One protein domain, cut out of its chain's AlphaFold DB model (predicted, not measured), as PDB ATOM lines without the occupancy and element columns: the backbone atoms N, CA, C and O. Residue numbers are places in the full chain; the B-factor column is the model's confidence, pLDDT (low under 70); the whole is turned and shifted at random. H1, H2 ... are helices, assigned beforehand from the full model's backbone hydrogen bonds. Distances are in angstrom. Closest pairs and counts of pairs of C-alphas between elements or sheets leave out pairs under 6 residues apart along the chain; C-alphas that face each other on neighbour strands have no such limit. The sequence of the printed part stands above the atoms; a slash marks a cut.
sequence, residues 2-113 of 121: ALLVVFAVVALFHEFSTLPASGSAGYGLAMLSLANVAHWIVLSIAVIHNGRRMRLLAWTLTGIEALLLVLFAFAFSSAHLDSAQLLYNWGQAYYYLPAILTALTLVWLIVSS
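Overview. This is residues 2 to 113 of the 121 residues of an uncharacterized protein of Varibaculum cambriense DORA_20 (UniProt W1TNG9). H2 and H3 form the middle of an up-and-down bundle, each helix running against the one before, with H1 beside H2 and H5 beside H3. Short H4 packs on residues 69 to 73 of H3 alone, about perpendicular to it at 74 degrees. There are 112 printed residues with five named helices, H1 to H5, and no named strand. The all-helix whole is compact, radius of gyration of the C-alphas 14.0 A, spanning 43 by 27 by 22 A.

Arrangement. H2, residues 27 to 49, makes a hairpin with H1, residues 2 to 21, the closest C-alphas, 40 and 8, 5.4 A apart. H3, residues 52 to 74, makes another with H2, closest C-alphas 54 and 46, 4.7 A. H5, residues 97 to 112, touches H3, closest C-alphas 102 and 62, 6.1 A. H4, residues 88 to 94, touches H3, closest C-alphas 89 and 73, 4.7 A. Of O i to N i+4 pairs, every one is within hydrogen-bond range in H2, H3 and H5, 14 of 16 in H1, 1 of 3 in H4, which has 3 of 4 O i to N i+3.

Along the chain. H2 and H3 each span 33.4 A. H1 begins at C-alpha 2 (320.500, 563.206, 469.482); H5 ends at C-alpha 112 (312.603, 571.887, 457.968).

Size, cuts and confidence. The printed part has no cut. The link H3 to H4 is long. Residues 22 to 25, 76 to 82 and 113 have pLDDT under 70.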
ATOM      1  N   ALA A   2     319.763 564.052 468.534       82.81
ATOM      2  CA  ALA A   2     320.500 563.206 469.482       82.81
ATOM      3  C   ALA A   2     319.695 561.971 469.949       82.81
ATOM      4  O   ALA A   2     320.247 560.881 470.026       82.81
ATOM      5  N   LEU A   3     318.378 562.116 470.155       88.00
ATOM      6  CA  LEU A   3     317.492 561.003 470.523       88.00
ATOM      7  C   LEU A   3     317.473 559.850 469.505       88.00
ATOM      8  O   LEU A   3     317.400 558.703 469.923       88.00
ATOM      9  N   LEU A   4     317.582 560.134 468.199       87.00
ATOM     10  CA  LEU A   4     317.623 559.091 467.164       87.00
ATOM     11  C   LEU A   4     318.901 558.255 467.278       87.00
ATOM     12  O   LEU A   4     318.845 557.033 467.241       87.00
ATOM     13  N   VAL A   5     320.040 558.918 467.507       89.69
ATOM     14  CA  VAL A   5     321.334 558.248 467.694       89.69
ATOM     15  C   VAL A   5     321.333 557.404 468.963       89.69
ATOM     16  O   VAL A   5     321.719 556.241 468.920       89.69
ATOM     17  N   VAL A   6     320.885 557.977 470.085       92.00
ATOM     18  CA  VAL A   6     320.809 557.259 471.364       92.00
ATOM     19  C   VAL A   6     319.919 556.029 471.219       92.00
ATOM     20  O   VAL A   6     320.323 554.938 471.611       92.00
ATOM     21  N   PHE A   7     318.750 556.188 470.598       92.31
ATOM     22  CA  PHE A   7     317.851 555.075 470.334       92.31
ATOM     23  C   PHE A   7     318.509 553.999 469.465       92.31
ATOM     24  O   PHE A   7     318.507 552.837 469.855       92.31
ATOM     25  N   ALA A   8     319.132 554.374 468.344       89.75
ATOM     26  CA  ALA A   8     319.778 553.428 467.440       89.75
ATOM     27  C   ALA A   8     320.893 552.621 468.131       89.75
ATOM     28  O   ALA A   8     320.994 551.415 467.924       89.75
ATOM     29  N   VAL A   9     321.697 553.257 468.991       90.94
ATOM     30  CA  VAL A   9     322.759 552.581 469.757       90.94
ATOM     31  C   VAL A   9     322.179 551.621 470.800       90.94
ATOM     32  O   VAL A   9     322.654 550.493 470.923       90.94
ATOM     33  N   VAL A  10     321.147 552.038 471.536       91.19
ATOM     34  CA  VAL A  10     320.490 551.187 472.541       91.19
ATOM     35  C   VAL A  10     319.785 550.004 471.877       91.19
ATOM     36  O   VAL A  10     319.929 548.871 472.336       91.19
ATOM     37  N   ALA A  11     319.070 550.248 470.777       88.44
ATOM     38  CA  ALA A  11     318.411 549.212 469.993       88.44
ATOM     39  C   ALA A  11     319.425 548.206 469.438       88.44
ATOM     40  O   ALA A  11     319.212 547.007 469.573       88.44
ATOM     41  N   LEU A  12     320.563 548.681 468.915       90.31
ATOM     42  CA  LEU A  12     321.659 547.827 468.454       90.31
ATOM     43  C   LEU A  12     322.172 546.903 469.549       90.31
ATOM     44  O   LEU A  12     322.276 545.701 469.324       90.31
ATOM     45  N   PHE A  13     322.487 547.455 470.721       89.25
ATOM     46  CA  PHE A  13     322.989 546.659 471.835       89.25
ATOM     47  C   PHE A  13     321.968 545.608 472.278       89.25
ATOM     48  O   PHE A  13     322.323 544.443 472.461       89.25
ATOM     49  N   HIS A  14     320.701 546.008 472.409       87.19
ATOM     50  CA  HIS A  14     319.640 545.111 472.847       87.19
ATOM     51  C   HIS A  14     319.415 543.977 471.840       87.19
ATOM     52  O   HIS A  14     319.531 542.817 472.226       87.19
ATOM     53  N   GLU A  15     319.211 544.292 470.558       84.56
ATOM     54  CA  GLU A  15     318.978 543.286 469.517       84.56
ATOM     55  C   GLU A  15     320.155 542.311 469.416       84.56
ATOM     56  O   GLU A  15     319.957 541.101 469.458       84.56
ATOM     57  N   PHE A  16     321.403 542.802 469.401       84.69
ATOM     58  CA  PHE A  16     322.577 541.921 469.389       84.69
ATOM     59  C   PHE A  16     322.649 540.994 470.607       84.69
ATOM     60  O   PHE A  16     323.085 539.851 470.472       84.69
ATOM     61  N   SER A  17     322.229 541.462 471.784       83.56
ATOM     62  CA  SER A  17     322.233 540.653 473.007       83.56
ATOM     63  C   SER A  17     321.161 539.558 473.012       83.56
ATOM     64  O   SER A  17     321.356 538.517 473.639       83.56
ATOM     65  N   THR A  18     320.056 539.753 472.285       79.81
ATOM     66  CA  THR A  18     318.936 538.805 472.212       79.81
ATOM     67  C   THR A  18     319.039 537.840 471.031       79.81
ATOM     68  O   THR A  18     318.412 536.781 471.065       79.81
ATOM     69  N   LEU A  19     319.873 538.133 470.024       78.75
ATOM     70  CA  LEU A  19     320.125 537.243 468.880       78.75
ATOM     71  C   LEU A  19     320.499 535.800 469.273       78.75
ATOM     72  O   LEU A  19     319.912 534.881 468.702       78.75
ATOM     73  N   PRO A  20     321.399 535.535 470.243       75.38
ATOM     74  CA  PRO A  20     321.768 534.162 470.605       75.38
ATOM     75  C   PRO A  20     320.616 533.355 471.216       75.38
ATOM     76  O   PRO A  20     320.643 532.127 471.186       75.38
ATOM     77  N   ALA A  21     319.608 534.035 471.770       71.75
ATOM     78  CA  ALA A  21     318.417 533.408 472.334       71.75
ATOM     79  C   ALA A  21     317.340 533.116 471.273       71.75
ATOM     80  O   ALA A  21     316.358 532.432 471.566       71.75
ATOM     81  N   SER A  22     317.505 533.612 470.041       68.44
ATOM     82  CA  SER A  22     316.559 533.351 468.958       68.44
ATOM     83  C   SER A  22     316.702 531.909 468.453       68.44
ATOM     84  O   SER A  22     317.719 531.506 467.890       68.44
ATOM     85  N   GLY A  23     315.672 531.092 468.690       68.56
ATOM     86  CA  GLY A  23     315.597 529.735 468.149       68.56
ATOM     87  C   GLY A  23     315.492 529.731 466.619       68.56
ATOM     88  O   GLY A  23     315.152 530.740 465.999       68.56
ATOM     89  N   SER A  24     315.718 528.573 465.992       68.56
ATOM     90  CA  SER A  24     315.734 528.423 464.524       68.56
ATOM     91  C   SER A  24     314.472 528.943 463.819       68.56
ATOM     92  O   SER A  24     314.572 529.497 462.727       68.56
ATOM     93  N   ALA A  25     313.298 528.832 464.450       64.56
ATOM     94  CA  ALA A  25     312.029 529.331 463.914       64.56
ATOM     95  C   ALA A  25     311.900 530.872 463.918       64.56
ATOM     96  O   ALA A  25     311.151 531.418 463.113       64.56
ATOM     97  N   GLY A  26     312.623 531.578 464.796       71.88
ATOM     98  CA  GLY A  26     312.561 533.041 464.948       71.88
ATOM     99  C   GLY A  26     313.710 533.796 464.275       71.88
ATOM    100  O   GLY A  26     313.664 535.021 464.173       71.88
ATOM    101  N   TYR A  27     314.730 533.084 463.781       79.38
ATOM    102  CA  TYR A  27     315.975 533.685 463.296       79.38
ATOM    103  C   TYR A  27     315.758 534.686 462.151       79.38
ATOM    104  O   TYR A  27     316.358 535.757 462.140       79.38
ATOM    105  N   GLY A  28     314.859 534.389 461.207       81.56
ATOM    106  CA  GLY A  28     314.559 535.299 460.093       81.56
ATOM    107  C   GLY A  28     313.961 536.638 460.542       81.56
ATOM    108  O   GLY A  28     314.321 537.686 460.013       81.56
ATOM    109  N   LEU A  29     313.090 536.615 461.552       82.69
ATOM    110  CA  LEU A  29     312.460 537.818 462.106       82.69
ATOM    111  C   LEU A  29     313.411 538.587 463.030       82.69
ATOM    112  O   LEU A  29     313.419 539.815 463.009       82.69
ATOM    113  N   ALA A  30     314.277 537.882 463.757       82.06
ATOM    114  CA  ALA A  30     315.355 538.501 464.521       82.06
ATOM    115  C   ALA A  30     316.368 539.217 463.601       82.06
ATOM    116  O   ALA A  30     316.774 540.347 463.868       82.06
ATOM    117  N   MET A  31     316.713 538.619 462.452       85.50
ATOM    118  CA  MET A  31     317.524 539.280 461.420       85.50
ATOM    119  C   MET A  31     316.829 540.514 460.836       85.50
ATOM    120  O   MET A  31     317.493 541.514 460.559       85.50
ATOM    121  N   LEU A  32     315.502 540.479 460.676       87.25
ATOM    122  CA  LEU A  32     314.730 541.652 460.263       87.25
ATOM    123  C   LEU A  32     314.788 542.769 461.316       87.25
ATOM    124  O   LEU A  32     314.974 543.925 460.945       87.25
ATOM    125  N   SER A  33     314.691 542.442 462.608       86.81
ATOM    126  CA  SER A  33     314.851 543.431 463.684       86.81
ATOM    127  C   SER A  33     316.244 544.068 463.653       86.81
ATOM    128  O   SER A  33     316.377 545.291 463.698       86.81
ATOM    129  N   LEU A  34     317.292 543.267 463.438       88.62
ATOM    130  CA  LEU A  34     318.656 543.774 463.274       88.62
ATOM    131  C   LEU A  34     318.809 544.672 462.032       88.62
ATOM    132  O   LEU A  34     319.464 545.714 462.086       88.62
ATOM    133  N   ALA A  35     318.183 544.304 460.913       91.19
ATOM    134  CA  ALA A  35     318.130 545.161 459.734       91.19
ATOM    135  C   ALA A  35     317.401 546.483 460.035       91.19
ATOM    136  O   ALA A  35     317.823 547.538 459.553       91.19
ATOM    137  N   ASN A  36     316.371 546.451 460.888       91.19
ATOM    138  CA  ASN A  36     315.691 547.659 461.342       91.19
ATOM    139  C   ASN A  36     316.607 548.551 462.189       91.19
ATOM    140  O   ASN A  36     316.611 549.769 462.038       91.19
ATOM    141  N   VAL A  37     317.477 547.978 463.021       92.50
ATOM    142  CA  VAL A  37     318.513 548.767 463.707       92.50
ATOM    143  C   VAL A  37     319.425 549.478 462.706       92.50
ATOM    144  O   VAL A  37     319.686 550.675 462.847       92.50
ATOM    145  N   ALA A  38     319.904 548.769 461.679       93.19
ATOM    146  CA  ALA A  38     320.747 549.375 460.649       93.19
ATOM    147  C   ALA A  38     320.019 550.534 459.947       93.19
ATOM    148  O   ALA A  38     320.612 551.591 459.719       93.19
ATOM    149  N   HIS A  39     318.719 550.376 459.688       94.38
ATOM    150  CA  HIS A  39     317.858 551.450 459.207       94.38
ATOM    151  C   HIS A  39     317.875 552.674 460.142       94.38
ATOM    152  O   HIS A  39     318.157 553.783 459.681       94.38
ATOM    153  N   TRP A  40     317.659 552.492 461.450       93.94
ATOM    154  CA  TRP A  40     317.681 553.580 462.443       93.94
ATOM    155  C   TRP A  40     319.031 554.309 462.515       93.94
ATOM    156  O   TRP A  40     319.070 555.535 462.677       93.94
ATOM    157  N   ILE A  41     320.145 553.593 462.339       94.31
ATOM    158  CA  ILE A  41     321.487 554.189 462.264       94.31
ATOM    159  C   ILE A  41     321.603 555.088 461.028       94.31
ATOM    160  O   ILE A  41     321.994 556.254 461.141       94.31
ATOM    161  N   VAL A  42     321.231 554.582 459.848       94.75
ATOM    162  CA  VAL A  42     321.315 555.350 458.596       94.75
ATOM    163  C   VAL A  42     320.378 556.559 458.631       94.75
ATOM    164  O   VAL A  42     320.785 557.654 458.238       94.75
ATOM    165  N   LEU A  43     319.160 556.402 459.162       94.19
ATOM    166  CA  LEU A  43     318.214 557.501 459.346       94.19
ATOM    167  C   LEU A  43     318.804 558.591 460.250       94.19
ATOM    168  O   LEU A  43     318.745 559.773 459.911       94.19
ATOM    169  N   SER A  44     319.441 558.202 461.356       92.81
ATOM    170  CA  SER A  44     320.102 559.143 462.265       92.81
ATOM    171  C   SER A  44     321.190 559.955 461.557       92.81
ATOM    172  O   SER A  44     321.223 561.181 461.677       92.81
ATOM    173  N   ILE A  45     322.048 559.293 460.772       93.31
ATOM    174  CA  ILE A  45     323.111 559.946 459.990       93.31
ATOM    175  C   ILE A  45     322.509 560.915 458.968       93.31
ATOM    176  O   ILE A  45     322.933 562.072 458.882       93.31
ATOM    177  N   ALA A  46     321.498 560.464 458.224       91.44
ATOM    178  CA  ALA A  46     320.829 561.250 457.196       91.44
ATOM    179  C   ALA A  46     320.211 562.534 457.775       91.44
ATOM    180  O   ALA A  46     320.376 563.624 457.220       91.44
ATOM    181  N   VAL A  47     319.556 562.421 458.931       90.31
ATOM    182  CA  VAL A  47     318.933 563.552 459.622       90.31
ATOM    183  C   VAL A  47     319.976 564.514 460.205       90.31
ATOM    184  O   VAL A  47     319.791 565.727 460.122       90.31
ATOM    185  N   ILE A  48     321.099 564.014 460.738       90.69
ATOM    186  CA  ILE A  48     322.179 564.857 461.280       90.69
ATOM    187  C   ILE A  48     322.893 565.645 460.181       90.69
ATOM    188  O   ILE A  48     323.157 566.833 460.351       90.69
ATOM    189  N   HIS A  49     323.230 564.999 459.063       86.88
ATOM    190  CA  HIS A  49     323.994 565.650 457.996       86.88
ATOM    191  C   HIS A  49     323.193 566.737 457.268       86.88
ATOM    192  O   HIS A  49     323.794 567.647 456.703       86.88
ATOM    193  N   ASN A  50     321.858 566.651 457.263       78.69
ATOM    194  CA  ASN A  50     320.924 567.684 456.791       78.69
ATOM    195  C   ASN A  50     321.193 568.274 455.378       78.69
ATOM    196  O   ASN A  50     320.651 569.313 455.004       78.69
ATOM    197  N   GLY A  51     322.009 567.620 454.548       86.56
ATOM    198  CA  GLY A  51     322.230 568.007 453.152       86.56
ATOM    199  C   GLY A  51     321.054 567.605 452.257       86.56
ATOM    200  O   GLY A  51     320.325 566.669 452.574       86.56
ATOM    201  N   ARG A  52     320.883 568.239 451.086       87.06
ATOM    202  CA  ARG A  52     319.750 567.964 450.167       87.06
ATOM    203  C   ARG A  52     319.558 566.473 449.851       87.06
ATOM    204  O   ARG A  52     318.436 565.980 449.891       87.06
ATOM    205  N   ARG A  53     320.646 565.753 449.550       88.25
ATOM    206  CA  ARG A  53     320.610 564.304 449.268       88.25
ATOM    207  C   ARG A  53     320.275 563.484 450.518       88.25
ATOM    208  O   ARG A  53     319.440 562.591 450.451       88.25
ATOM    209  N   MET A  54     320.868 563.834 451.659       91.44
ATOM    210  CA  MET A  54     320.611 563.165 452.940       91.44
ATOM    211  C   MET A  54     319.184 563.388 453.436       91.44
ATOM    212  O   MET A  54     318.572 562.504 454.010       91.44
ATOM    213  N   ARG A  55     318.602 564.540 453.125       89.50
ATOM    214  CA  ARG A  55     317.214 564.860 453.427       89.50
ATOM    215  C   ARG A  55     316.231 564.023 452.609       89.50
ATOM    216  O   ARG A  55     315.238 563.569 453.160       89.50
ATOM    217  N   LEU A  56     316.511 563.788 451.321       91.06
ATOM    218  CA  LEU A  56     315.737 562.838 450.510       91.06
ATOM    219  C   LEU A  56     315.827 561.422 451.095       91.06
ATOM    220  O   LEU A  56     314.799 560.769 451.233       91.06
ATOM    221  N   LEU A  57     317.025 560.994 451.514       93.31
ATOM    222  CA  LEU A  57     317.206 559.712 452.202       93.31
ATOM    223  C   LEU A  57     316.401 559.644 453.505       93.31
ATOM    224  O   LEU A  57     315.681 558.675 453.720       93.31
ATOM    225  N   ALA A  58     316.453 560.682 454.340       92.81
ATOM    226  CA  ALA A  58     315.686 560.747 455.579       92.81
ATOM    227  C   ALA A  58     314.172 560.650 455.324       92.81
ATOM    228  O   ALA A  58     313.491 559.920 456.038       92.81
ATOM    229  N   TRP A  59     313.653 561.304 454.278       93.94
ATOM    230  CA  TRP A  59     312.259 561.150 453.845       93.94
ATOM    231  C   TRP A  59     311.928 559.715 453.443       93.94
ATOM    232  O   TRP A  59     310.942 559.164 453.927       93.94
ATOM    233  N   THR A  60     312.752 559.097 452.593       94.75
ATOM    234  CA  THR A  60     312.518 557.712 452.158       94.75
ATOM    235  C   THR A  60     312.578 556.729 453.320       94.75
ATOM    236  O   THR A  60     311.714 555.867 453.428       94.75
ATOM    237  N   LEU A  61     313.550 556.886 454.222       95.50
ATOM    238  CA  LEU A  61     313.736 556.006 455.370       95.50
ATOM    239  C   LEU A  61     312.582 556.165 456.367       95.50
ATOM    240  O   LEU A  61     311.941 555.182 456.708       95.50
ATOM    241  N   THR A  62     312.218 557.399 456.721       95.25
ATOM    242  CA  THR A  62     311.058 557.655 457.595       95.25
ATOM    243  C   THR A  62     309.765 557.085 456.997       95.25
ATOM    244  O   THR A  62     308.934 556.548 457.723       95.25
ATOM    245  N   GLY A  63     309.590 557.169 455.671       94.88
ATOM    246  CA  GLY A  63     308.438 556.587 454.978       94.88
ATOM    247  C   GLY A  63     308.413 555.056 455.019       94.88
ATOM    248  O   GLY A  63     307.355 554.476 455.249       94.88
ATOM    249  N   ILE A  64     309.568 554.408 454.835       94.94
ATOM    250  CA  ILE A  64     309.707 552.953 454.975       94.94
ATOM    251  C   ILE A  64     309.377 552.526 456.408       94.94
ATOM    252  O   ILE A  64     308.572 551.618 456.578       94.94
ATOM    253  N   GLU A  65     309.925 553.201 457.420       94.25
ATOM    254  CA  GLU A  65     309.670 552.860 458.828       94.25
ATOM    255  C   GLU A  65     308.188 553.012 459.180       94.25
ATOM    256  O   GLU A  65     307.583 552.109 459.753       94.25
ATOM    257  N   ALA A  66     307.562 554.117 458.766       94.06
ATOM    258  CA  ALA A  66     306.134 554.328 458.971       94.06
ATOM    259  C   ALA A  66     305.290 553.219 458.320       94.06
ATOM    260  O   ALA A  66     304.348 552.720 458.934       94.06
ATOM    261  N   LEU A  67     305.640 552.806 457.098       93.44
ATOM    262  CA  LEU A  67     304.965 551.710 456.408       93.44
ATOM    263  C   LEU A  67     305.155 550.379 457.146       93.44
ATOM    264  O   LEU A  67     304.180 549.658 457.344       93.44
ATOM    265  N   LEU A  68     306.379 550.054 457.567       90.75
ATOM    266  CA  LEU A  68     306.675 548.813 458.282       90.75
ATOM    267  C   LEU A  68     305.938 548.743 459.622       90.75
ATOM    268  O   LEU A  68     305.326 547.718 459.908       90.75
ATOM    269  N   LEU A  69     305.918 549.831 460.397       90.69
ATOM    270  CA  LEU A  69     305.179 549.903 461.661       90.69
ATOM    271  C   LEU A  69     303.677 549.673 461.458       90.69
ATOM    272  O   LEU A  69     303.065 548.918 462.208       90.69
ATOM    273  N   VAL A  70     303.091 550.267 460.414       90.81
ATOM    274  CA  VAL A  70     301.681 550.051 460.060       90.81
ATOM    275  C   VAL A  70     301.434 548.595 459.658       90.81
ATOM    276  O   VAL A  70     300.500 547.972 460.158       90.81
ATOM    277  N   LEU A  71     302.270 548.025 458.786       88.31
ATOM    278  CA  LEU A  71     302.128 546.637 458.338       88.31
ATOM    279  C   LEU A  71     302.233 545.647 459.505       88.31
ATOM    280  O   LEU A  71     301.404 544.746 459.614       88.31
ATOM    281  N   PHE A  72     303.204 545.839 460.401       86.62
ATOM    282  CA  PHE A  72     303.386 544.991 461.581       86.62
ATOM    283  C   PHE A  72     302.313 545.206 462.651       86.62
ATOM    284  O   PHE A  72     302.035 544.284 463.412       86.62
ATOM    285  N   ALA A  73     301.676 546.376 462.701       84.50
ATOM    286  CA  ALA A  73     300.510 546.601 463.547       84.50
ATOM    287  C   ALA A  73     299.247 545.897 463.018       84.50
ATOM    288  O   ALA A  73     298.438 545.417 463.808       84.50
ATOM    289  N   PHE A  74     299.071 545.828 461.691       83.25
ATOM    290  CA  PHE A  74     297.928 545.150 461.060       83.25
ATOM    291  C   PHE A  74     298.100 543.633 460.938       83.25
ATOM    292  O   PHE A  74     297.106 542.908 460.852       83.25
ATOM    293  N   ALA A  75     299.335 543.133 460.940       78.56
ATOM    294  CA  ALA A  75     299.615 541.712 461.064       78.56
ATOM    295  C   ALA A  75     299.246 541.251 462.488       78.56
ATOM    296  O   ALA A  75     300.073 541.296 463.394       78.56
ATOM    297  N   PHE A  76     297.980 540.858 462.696       56.34
ATOM    298  CA  PHE A  76     297.442 540.347 463.966       56.34
ATOM    299  C   PHE A  76     298.446 539.437 464.692       56.34
ATOM    300  O   PHE A  76     299.060 538.583 464.051       56.34
ATOM    301  N   SER A  77     298.586 539.634 466.012       59.25
ATOM    302  CA  SER A  77     299.575 539.028 466.920       59.25
ATOM    303  C   SER A  77     299.748 537.519 466.716       59.25
ATOM    304  O   SER A  77     299.130 536.695 467.394       59.25
ATOM    305  N   SER A  78     300.585 537.133 465.761       62.34
ATOM    306  CA  SER A  78     301.048 535.760 465.652       62.34
ATOM    307  C   SER A  78     302.269 535.634 466.550       62.34
ATOM    308  O   SER A  78     303.161 536.478 466.501       62.34
ATOM    309  N   ALA A  79     302.306 534.581 467.368       60.84
ATOM    310  CA  ALA A  79     303.309 534.352 468.416       60.84
ATOM    311  C   ALA A  79     304.769 534.274 467.914       60.84
ATOM    312  O   ALA A  79     305.679 533.957 468.672       60.84
ATOM    313  N   HIS A  80     305.006 534.469 466.618       65.44
ATOM    314  CA  HIS A  80     306.329 534.461 466.006       65.44
ATOM    315  C   HIS A  80     306.795 535.880 465.641       65.44
ATOM    316  O   HIS A  80     308.001 536.108 465.572       65.44
ATOM    317  N   LEU A  81     305.879 536.847 465.487       68.81
ATOM    318  CA  LEU A  81     306.202 538.239 465.141       68.81
ATOM    319  C   LEU A  81     306.907 538.996 466.270       68.81
ATOM    320  O   LEU A  81     307.657 539.922 465.974       68.81
ATOM    321  N   ASP A  82     306.764 538.553 467.522       66.69
ATOM    322  CA  ASP A  82     307.458 539.112 468.691       66.69
ATOM    323  C   ASP A  82     308.991 539.108 468.531       66.69
ATOM    324  O   ASP A  82     309.686 539.909 469.150       66.69
ATOM    325  N   SER A  83     309.535 538.235 467.670       73.69
ATOM    326  CA  SER A  83     310.973 538.196 467.357       73.69
ATOM    327  C   SER A  83     311.454 539.418 466.554       73.69
ATOM    328  O   SER A  83     312.649 539.690 466.535       73.69
ATOM    329  N   ALA A  84     310.549 540.165 465.909       73.75
ATOM    330  CA  ALA A  84     310.829 541.439 465.241       73.75
ATOM    331  C   ALA A  84     310.489 542.621 466.173       73.75
ATOM    332  O   ALA A  84     309.618 543.442 465.874       73.75
ATOM    333  N   GLN A  85     311.151 542.676 467.331       79.06
ATOM    334  CA  GLN A  85     310.776 543.501 468.490       79.06
ATOM    335  C   GLN A  85     310.602 544.997 468.179       79.06
ATOM    336  O   GLN A  85     309.726 545.651 468.749       79.06
ATOM    337  N   LEU A  86     311.412 545.548 467.268       81.06
ATOM    338  CA  LEU A  86     311.350 546.965 466.891       81.06
ATOM    339  C   LEU A  86     310.111 547.335 466.069       81.06
ATOM    340  O   LEU A  86     309.667 548.480 466.124       81.06
ATOM    341  N   LEU A  87     309.567 546.389 465.307       82.56
ATOM    342  CA  LEU A  87     308.433 546.613 464.408       82.56
ATOM    343  C   LEU A  87     307.124 546.102 465.009       82.56
ATOM    344  O   LEU A  87     306.060 546.676 464.771       82.56
ATOM    345  N   TYR A  88     307.204 545.034 465.805       85.19
ATOM    346  CA  TYR A  88     306.046 544.373 466.377       85.19
ATOM    347  C   TYR A  88     305.203 545.320 467.237       85.19
ATOM    348  O   TYR A  88     305.713 545.999 468.132       85.19
ATOM    349  N   ASN A  89     303.899 545.355 466.942       85.25
ATOM    350  CA  ASN A  89     302.897 546.183 467.608       85.25
ATOM    351  C   ASN A  89     303.383 547.619 467.893       85.25
ATOM    352  O   ASN A  89     303.439 548.054 469.043       85.25
ATOM    353  N   TRP A  90     303.788 548.344 466.843       86.06
ATOM    354  CA  TRP A  90     304.309 549.719 466.934       86.06
ATOM    355  C   TRP A  90     305.623 549.877 467.720       86.06
ATOM    356  O   TRP A  90     305.945 550.971 468.193       86.06
ATOM    357  N   GLY A  91     306.388 548.796 467.879       84.25
ATOM    358  CA  GLY A  91     307.600 548.791 468.691       84.25
ATOM    359  C   GLY A  91     307.297 548.806 470.190       84.25
ATOM    360  O   GLY A  91     308.008 549.454 470.961       84.25
ATOM    361  N   GLN A  92     306.229 548.124 470.619       86.19
ATOM    362  CA  GLN A  92     305.820 548.047 472.027       86.19
ATOM    363  C   GLN A  92     306.956 547.555 472.942       86.19
ATOM    364  O   GLN A  92     307.094 548.051 474.059       86.19
ATOM    365  N   ALA A  93     307.808 546.644 472.457       85.12
ATOM    366  CA  ALA A  93     308.982 546.150 473.186       85.12
ATOM    367  C   ALA A  93     309.988 547.263 473.549       85.12
ATOM    368  O   ALA A  93     310.756 547.130 474.499       85.12
ATOM    369  N   TYR A  94     309.939 548.389 472.833       87.06
ATOM    370  CA  TYR A  94     310.754 549.581 473.049       87.06
ATOM    371  C   TYR A  94     309.919 550.767 473.544       87.06
ATOM    372  O   TYR A  94     310.216 551.915 473.217       87.06
ATOM    373  N   TYR A  95     308.858 550.515 474.318       90.50
ATOM    374  CA  TYR A  95     307.987 551.563 474.866       90.50
ATOM    375  C   TYR A  95     307.410 552.494 473.783       90.50
ATOM    376  O   TYR A  95     307.257 553.695 474.007       90.50
ATOM    377  N   TYR A  96     307.121 551.949 472.594       90.19
ATOM    378  CA  TYR A  96     306.619 552.687 471.426       90.19
ATOM    379  C   TYR A  96     307.573 553.771 470.889       90.19
ATOM    380  O   TYR A  96     307.173 554.610 470.075       90.19
ATOM    381  N   LEU A  97     308.850 553.753 471.296       91.88
ATOM    382  CA  LEU A  97     309.863 554.687 470.801       91.88
ATOM    383  C   LEU A  97     309.990 554.687 469.269       91.88
ATOM    384  O   LEU A  97     310.044 555.790 468.724       91.88
ATOM    385  N   PRO A  98     309.974 553.542 468.551       92.44
ATOM    386  CA  PRO A  98     310.009 553.539 467.086       92.44
ATOM    387  C   PRO A  98     308.902 554.389 466.456       92.44
ATOM    388  O   PRO A  98     309.171 555.234 465.600       92.44
ATOM    389  N   ALA A  99     307.664 554.247 466.935       93.38
ATOM    390  CA  ALA A  99     306.526 555.015 466.439       93.38
ATOM    391  C   ALA A  99     306.648 556.510 466.772       93.38
ATOM    392  O   ALA A  99     306.476 557.363 465.896       93.38
ATOM    393  N   ILE A 100     307.005 556.838 468.019       94.38
ATOM    394  CA  ILE A 100     307.161 558.227 468.475       94.38
ATOM    395  C   ILE A 100     308.279 558.928 467.695       94.38
ATOM    396  O   ILE A 100     308.093 560.037 467.195       94.38
ATOM    397  N   LEU A 101     309.442 558.289 467.558       94.06
ATOM    398  CA  LEU A 101     310.596 558.854 466.862       94.06
ATOM    399  C   LEU A 101     310.346 558.988 465.360       94.06
ATOM    400  O   LEU A 101     310.765 559.987 464.772       94.06
ATOM    401  N   THR A 102     309.619 558.051 464.751       94.69
ATOM    402  CA  THR A 102     309.177 558.161 463.354       94.69
ATOM    403  C   THR A 102     308.277 559.379 463.167       94.69
ATOM    404  O   THR A 102     308.537 560.206 462.293       94.69
ATOM    405  N   ALA A 103     307.280 559.564 464.038       94.81
ATOM    406  CA  ALA A 103     306.389 560.722 463.992       94.81
ATOM    407  C   ALA A 103     307.148 562.046 464.189       94.81
ATOM    408  O   ALA A 103     306.967 562.990 463.418       94.81
ATOM    409  N   LEU A 104     308.053 562.112 465.171       94.12
ATOM    410  CA  LEU A 104     308.888 563.293 465.412       94.12
ATOM    411  C   LEU A 104     309.801 563.606 464.221       94.12
ATOM    412  O   LEU A 104     309.967 564.772 463.861       94.12
ATOM    413  N   THR A 105     310.377 562.579 463.595       92.88
ATOM    414  CA  THR A 105     311.236 562.742 462.414       92.88
ATOM    415  C   THR A 105     310.426 563.243 461.224       92.88
ATOM    416  O   THR A 105     310.869 564.162 460.538       92.88
ATOM    417  N   LEU A 106     309.212 562.724 461.025       93.50
ATOM    418  CA  LEU A 106     308.296 563.185 459.987       93.50
ATOM    419  C   LEU A 106     307.923 564.661 460.182       93.50
ATOM    420  O   LEU A 106     308.079 565.461 459.260       93.50
ATOM    421  N   VAL A 107     307.507 565.048 461.394       91.94
ATOM    422  CA  VAL A 107     307.200 566.449 461.736       91.94
ATOM    423  C   VAL A 107     308.410 567.340 461.478       91.94
ATOM    424  O   VAL A 107     308.288 568.391 460.848       91.94
ATOM    425  N   TRP A 108     309.598 566.913 461.905       90.56
ATOM    426  CA  TRP A 108     310.815 567.677 461.670       90.56
ATOM    427  C   TRP A 108     311.134 567.824 460.181       90.56
ATOM    428  O   TRP A 108     311.494 568.917 459.743       90.56
ATOM    429  N   LEU A 109     310.991 566.761 459.388       90.31
ATOM    430  CA  LEU A 109     311.232 566.792 457.948       90.31
ATOM    431  C   LEU A 109     310.257 567.728 457.224       90.31
ATOM    432  O   LEU A 109     310.682 568.434 456.306       90.31
ATOM    433  N   ILE A 110     308.992 567.782 457.661       89.44
ATOM    434  CA  ILE A 110     307.981 568.731 457.169       89.44
ATOM    435  C   ILE A 110     308.396 570.166 457.503       89.44
ATOM    436  O   ILE A 110     308.490 570.996 456.602       89.44
ATOM    437  N   VAL A 111     308.687 570.452 458.775       85.50
ATOM    438  CA  VAL A 111     308.998 571.810 459.256       85.50
ATOM    439  C   VAL A 111     310.298 572.341 458.657       85.50
ATOM    440  O   VAL A 111     310.377 573.497 458.255       85.50
ATOM    441  N   SER A 112     311.325 571.498 458.567       78.81
ATOM    442  CA  SER A 112     312.603 571.887 457.968       78.81
ATOM    443  C   SER A 112     312.534 571.947 456.434       78.81
ATOM    444  O   SER A 112     313.467 572.454 455.812       78.81
ATOM    445  N   SER A 113     311.467 571.392 455.837       65.81
ATOM    446  CA  SER A 113     311.037 571.467 454.436       65.81
ATOM    447  C   SER A 113     311.306 572.757 453.646       65.81
ATOM    448  O   SER A 113     310.461 573.639 453.760       65.81
TER     449      SER A 113